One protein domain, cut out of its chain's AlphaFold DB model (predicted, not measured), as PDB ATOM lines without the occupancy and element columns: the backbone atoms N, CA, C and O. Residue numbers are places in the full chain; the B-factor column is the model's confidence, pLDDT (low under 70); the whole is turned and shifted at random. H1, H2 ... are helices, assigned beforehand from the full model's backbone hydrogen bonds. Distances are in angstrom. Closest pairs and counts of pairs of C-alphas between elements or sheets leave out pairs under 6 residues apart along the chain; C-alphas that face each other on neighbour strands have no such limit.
ATOM      1  N   GLU A  17       9.078  43.574 -37.592       71.12
ATOM      2  CA  GLU A  17       7.843  44.314 -37.829       71.12
ATOM      3  C   GLU A  17       8.028  45.810 -37.557       71.12
ATOM      4  O   GLU A  17       7.616  46.656 -38.349       71.12
ATOM      5  N   GLU A  18       8.714  46.143 -36.466       70.38
ATOM      6  CA  GLU A  18       8.982  47.519 -36.061       70.38
ATOM      7  C   GLU A  18      10.035  48.190 -36.969       70.38
ATOM      8  O   GLU A  18       9.948  49.386 -37.250       70.38
ATOM      9  N   ILE A  19      10.986  47.420 -37.516       74.75
ATOM     10  CA  ILE A  19      11.912  47.899 -38.558       74.75
ATOM     11  C   ILE A  19      11.157  48.202 -39.851       74.75
ATOM     12  O   ILE A  19      11.425  49.230 -40.476       74.75
ATOM     13  N   VAL A  20      10.237  47.318 -40.255       72.56
ATOM     14  CA  VAL A  20       9.389  47.532 -41.430       72.56
ATOM     15  C   VAL A  20       8.581  48.806 -41.221       72.56
ATOM     16  O   VAL A  20       8.788  49.753 -41.972       72.56
ATOM     17  N   ALA A  21       7.784  48.896 -40.154       73.31
ATOM     18  CA  ALA A  21       6.944  50.058 -39.861       73.31
ATOM     19  C   ALA A  21       7.711  51.394 -39.864       73.31
ATOM     20  O   ALA A  21       7.205  52.390 -40.368       73.31
ATOM     21  N   LYS A  22       8.951  51.420 -39.354       74.75
ATOM     22  CA  LYS A  22       9.786  52.636 -39.331       74.75
ATOM     23  C   LYS A  22      10.422  52.994 -40.679       74.75
ATOM     24  O   LYS A  22      10.894  54.119 -40.830       74.75
ATOM     25  N   ARG A  23      10.531  52.054 -41.624       78.12
ATOM     26  CA  ARG A  23      11.308  52.225 -42.870       78.12
ATOM     27  C   ARG A  23      10.480  52.187 -44.150       78.12
ATOM     28  O   ARG A  23      11.009  52.562 -45.198       78.12
ATOM     29  N   THR A  24       9.231  51.729 -44.106       76.19
ATOM     30  CA  THR A  24       8.350  51.784 -45.279       76.19
ATOM     31  C   THR A  24       7.812  53.198 -45.506       76.19
ATOM     32  O   THR A  24       7.524  53.934 -44.567       76.19
ATOM     33  N   ARG A  25       7.720  53.585 -46.783       76.12
ATOM     34  CA  ARG A  25       7.055  54.818 -47.234       76.12
ATOM     35  C   ARG A  25       5.596  54.586 -47.628       76.12
ATOM     36  O   ARG A  25       4.849  55.548 -47.748       76.12
ATOM     37  N   ASP A  26       5.210  53.327 -47.813       80.56
ATOM     38  CA  ASP A  26       3.909  52.920 -48.349       80.56
ATOM     39  C   ASP A  26       2.907  52.555 -47.244       80.56
ATOM     40  O   ASP A  26       1.710  52.449 -47.498       80.56
ATOM     41  N   VAL A  27       3.384  52.352 -46.009       74.19
ATOM     42  CA  VAL A  27       2.548  52.035 -44.843       74.19
ATOM     43  C   VAL A  27       2.927  52.966 -43.700       74.19
ATOM     44  O   VAL A  27       4.088  53.033 -43.306       74.19
ATOM     45  N   ILE A  28       1.933  53.668 -43.163       80.25
ATOM     46  CA  ILE A  28       2.076  54.617 -42.057       80.25
ATOM     47  C   ILE A  28       1.170  54.136 -40.922       80.25
ATOM     48  O   ILE A  28       0.030  53.741 -41.166       80.25
ATOM     49  N   ILE A  29       1.672  54.162 -39.687       82.50
ATOM     50  CA  ILE A  29       0.853  53.903 -38.498       82.50
ATOM     51  C   ILE A  29       0.160  55.209 -38.108       82.50
ATOM     52  O   ILE A  29       0.820  56.194 -37.779       82.50
ATOM     53  N   ASP A  30      -1.170  55.219 -38.139       87.75
ATOM     54  CA  ASP A  30      -1.961  56.320 -37.589       87.75
ATOM     55  C   ASP A  30      -2.094  56.158 -36.069       87.75
ATOM     56  O   ASP A  30      -2.964  55.443 -35.570       87.75
ATOM     57  N   GLU A  31      -1.226  56.843 -35.328       89.38
ATOM     58  CA  GLU A  31      -1.220  56.854 -33.859       89.38
ATOM     59  C   GLU A  31      -2.556  57.307 -33.254       89.38
ATOM     60  O   GLU A  31      -2.954  56.837 -32.184       89.38
ATOM     61  N   ASN A  32      -3.279  58.212 -33.922       92.31
ATOM     62  CA  ASN A  32      -4.593  58.643 -33.451       92.31
ATOM     63  C   ASN A  32      -5.636  57.558 -33.707       92.31
ATOM     64  O   ASN A  32      -6.429  57.259 -32.816       92.31
ATOM     65  N   GLY A  33      -5.592  56.918 -34.876       91.75
ATOM     66  CA  GLY A  33      -6.407  55.749 -35.196       91.75
ATOM     67  C   GLY A  33      -6.220  54.610 -34.190       91.75
ATOM     68  O   GLY A  33      -7.206  54.062 -33.698       91.75
ATOM     69  N   VAL A  34      -4.974  54.310 -33.801       91.81
ATOM     70  CA  VAL A  34      -4.666  53.297 -32.775       91.81
ATOM     71  C   VAL A  34      -5.294  53.662 -31.427       91.81
ATOM     72  O   VAL A  34      -5.942  52.819 -30.805       91.81
ATOM     73  N   LYS A  35      -5.148  54.914 -30.975       94.50
ATOM     74  CA  LYS A  35      -5.738  55.380 -29.706       94.50
ATOM     75  C   LYS A  35      -7.262  55.353 -29.728       94.50
ATOM     76  O   LYS A  35      -7.870  54.933 -28.746       94.50
ATOM     77  N   ASN A  36      -7.870  55.776 -30.833       95.06
ATOM     78  CA  ASN A  36      -9.321  55.776 -30.994       95.06
ATOM     79  C   ASN A  36      -9.872  54.350 -30.969       95.06
ATOM     80  O   ASN A  36     -10.791  54.073 -30.206       95.06
ATOM     81  N   LEU A  37      -9.247  53.426 -31.705       92.38
ATOM     82  CA  LEU A  37      -9.622  52.014 -31.681       92.38
ATOM     83  C   LEU A  37      -9.465  51.409 -30.279       92.38
ATOM     84  O   LEU A  37     -10.355  50.706 -29.808       92.38
ATOM     85  N   ALA A  38      -8.353  51.691 -29.593       92.38
ATOM     86  CA  ALA A  38      -8.141  51.217 -28.227       92.38
ATOM     87  C   ALA A  38      -9.245  51.717 -27.283       92.38
ATOM     88  O   ALA A  38      -9.762  50.943 -26.479       92.38
ATOM     89  N   LYS A  39      -9.641  52.988 -27.420       94.62
ATOM     90  CA  LYS A  39     -10.751  53.566 -26.664       94.62
ATOM     91  C   LYS A  39     -12.074  52.864 -26.978       94.62
ATOM     92  O   LYS A  39     -12.745  52.441 -26.048       94.62
ATOM     93  N   GLU A  40     -12.417  52.674 -28.251       93.31
ATOM     94  CA  GLU A  40     -13.648  51.978 -28.658       93.31
ATOM     95  C   GLU A  40     -13.727  50.554 -28.094       93.31
ATOM     96  O   GLU A  40     -14.779  50.130 -27.616       93.31
ATOM     97  N   VAL A  41     -12.611  49.819 -28.107       86.75
ATOM     98  CA  VAL A  41     -12.537  48.467 -27.539       86.75
ATOM     99  C   VAL A  41     -12.779  48.491 -26.030       86.75
ATOM    100  O   VAL A  41     -13.546  47.668 -25.527       86.75
ATOM    101  N   VAL A  42     -12.157  49.426 -25.306       88.62
ATOM    102  CA  VAL A  42     -12.350  49.577 -23.856       88.62
ATOM    103  C   VAL A  42     -13.789  49.979 -23.538       88.62
ATOM    104  O   VAL A  42     -14.421  49.338 -22.701       88.62
ATOM    105  N   ASP A  43     -14.327  50.978 -24.236       91.19
ATOM    106  CA  ASP A  43     -15.701  51.450 -24.060       91.19
ATOM    107  C   ASP A  43     -16.701  50.310 -24.318       91.19
ATOM    108  O   ASP A  43     -17.640  50.114 -23.542       91.19
ATOM    109  N   PHE A  44     -16.464  49.493 -25.351       85.12
ATOM    110  CA  PHE A  44     -17.259  48.301 -25.635       85.12
ATOM    111  C   PHE A  44     -17.168  47.260 -24.511       85.12
ATOM    112  O   PHE A  44     -18.200  46.744 -24.084       85.12
ATOM    113  N   MET A  45     -15.967  46.949 -24.011       82.00
ATOM    114  CA  MET A  45     -15.786  45.980 -22.923       82.00
ATOM    115  C   MET A  45     -16.468  46.434 -21.633       82.00
ATOM    116  O   MET A  45     -17.196  45.652 -21.027       82.00
ATOM    117  N   LEU A  46     -16.281  47.694 -21.235       85.38
ATOM    118  CA  LEU A  46     -16.892  48.251 -20.025       85.38
ATOM    119  C   LEU A  46     -18.419  48.276 -20.132       85.38
ATOM    120  O   LEU A  46     -19.111  47.878 -19.201       85.38
ATOM    121  N   SER A  47     -18.951  48.664 -21.294       86.00
ATOM    122  CA  SER A  47     -20.402  48.716 -21.524       86.00
ATOM    123  C   SER A  47     -21.067  47.335 -21.561       86.00
ATOM    124  O   SER A  47     -22.283  47.239 -21.431       86.00
ATOM    125  N   ASN A  48     -20.291  46.266 -21.758       78.88
ATOM    126  CA  ASN A  48     -20.791  44.898 -21.906       78.88
ATOM    127  C   ASN A  48     -20.254  43.949 -20.824       78.88
ATOM    128  O   ASN A  48     -20.378  42.735 -20.989       78.88
ATOM    129  N   GLN A  49     -19.667  44.479 -19.745       72.56
ATOM    130  CA  GLN A  49     -18.916  43.716 -18.741       72.56
ATOM    131  C   GLN A  49     -19.727  42.569 -18.114       72.56
ATOM    132  O   GLN A  49     -19.183  41.490 -17.885       72.56
ATOM    133  N   ASP A  50     -21.030  42.774 -17.925       71.69
ATOM    134  CA  ASP A  50     -21.947  41.783 -17.346       71.69
ATOM    135  C   ASP A  50     -22.676  40.934 -18.402       71.69
ATOM    136  O   ASP A  50     -23.504  40.079 -18.081       71.69
ATOM    137  N   SER A  51     -22.401  41.165 -19.688       65.50
ATOM    138  CA  SER A  51     -23.068  40.456 -20.775       65.50
ATOM    139  C   SER A  51     -22.386  39.121 -21.082       65.50
ATOM    140  O   SER A  51     -21.163  39.012 -21.215       65.50
ATOM    141  N   THR A  52     -23.201  38.102 -21.341       60.97
ATOM    142  CA  THR A  52     -22.742  36.845 -21.945       60.97
ATOM    143  C   THR A  52     -22.109  37.062 -23.323       60.97
ATOM    144  O   THR A  52     -21.301  36.234 -23.736       60.97
ATOM    145  N   ILE A  53     -22.370  38.192 -23.991       57.25
ATOM    146  CA  ILE A  53     -21.795  38.567 -25.292       57.25
ATOM    147  C   ILE A  53     -20.263  38.632 -25.218       57.25
ATOM    148  O   ILE A  53     -19.596  38.119 -26.111       57.25
ATOM    149  N   LEU A  54     -19.666  39.173 -24.150       56.84
ATOM    150  CA  LEU A  54     -18.202  39.155 -24.017       56.84
ATOM    151  C   LEU A  54     -17.656  37.723 -23.876       56.84
ATOM    152  O   LEU A  54     -16.602  37.400 -24.421       56.84
ATOM    153  N   SER A  55     -18.398  36.840 -23.204       56.03
ATOM    154  CA  SER A  55     -18.002  35.437 -23.037       56.03
ATOM    155  C   SER A  55     -18.204  34.592 -24.301       56.03
ATOM    156  O   SER A  55     -17.434  33.673 -24.538       56.03
ATOM    157  N   THR A  56     -19.193  34.895 -25.148       50.62
ATOM    158  CA  THR A  56     -19.529  34.070 -26.322       50.62
ATOM    159  C   THR A  56     -18.973  34.615 -27.632       50.62
ATOM    160  O   THR A  56     -18.694  33.842 -28.542       50.62
ATOM    161  N   THR A  57     -18.795  35.932 -27.751       49.88
ATOM    162  CA  THR A  57     -18.437  36.590 -29.021       49.88
ATOM    163  C   THR A  57     -16.921  36.678 -29.224       49.88
ATOM    164  O   THR A  57     -16.454  36.694 -30.363       49.88
ATOM    165  N   PHE A  58     -16.129  36.662 -28.144       49.69
ATOM    166  CA  PHE A  58     -14.659  36.607 -28.227       49.69
ATOM    167  C   PHE A  58     -14.096  35.184 -28.223       49.69
ATOM    168  O   PHE A  58     -12.944  34.970 -28.616       49.69
ATOM    169  N   ILE A  59     -14.901  34.189 -27.848       52.59
ATOM    170  CA  ILE A  59     -14.514  32.789 -27.970       52.59
ATOM    171  C   ILE A  59     -14.759  32.364 -29.419       52.59
ATOM    172  O   ILE A  59     -15.858  31.998 -29.819       52.59
TER     173      ILE A  59
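Overview. This is residues 17 to 59 of the 192 residues of a protein of Temnothorax longispinosus (UniProt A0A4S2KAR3). One long helix, H2, makes the bar of an open bracket; a short helix, H1, lies beyond its first end, and a second, H3, folds back near its other end, both to the same side of H2. The printed part has 43 residues with three named helices, H1, H2 and H3 along the chain, no named strand, and is all helix. It is extended, with a radius of gyration of the C-alphas of 15.5 A and spans of 43 by 21 by 13 A.

Along the chain. Find C-alpha 31 at (-1.220, 56.854, -33.859); from there H2, residues 31 to 47, runs 24.2 A to C-alpha 47. H1 is residues 17 to 23, 10.0 A, beginning at (7.843, 44.314, -37.829). H3 is residues 52 to 57, 8.3 A, ending at (-18.437, 36.590, -29.021).

Arrangement. Look at Met 45 and Leu 54: their C-alphas, the closest of H2 and H3, are 7.3 A apart, and the helices are close but not clearly touching. They run opposite ways at a steep tilt of 44 degrees. H1 is apart from H2 and from H3. In H1, H2 and H3 every O i to N i+4 pair is within hydrogen-bond range.

Size, cuts and confidence. The C-alphas of Arg 25 and Asp 50, the two farthest apart, are 43.6 A from each other. The printed part has no cut; the link H2 to H3 is tight, H1 to H2 short. Residues 51 to 59 are under pLDDT 70.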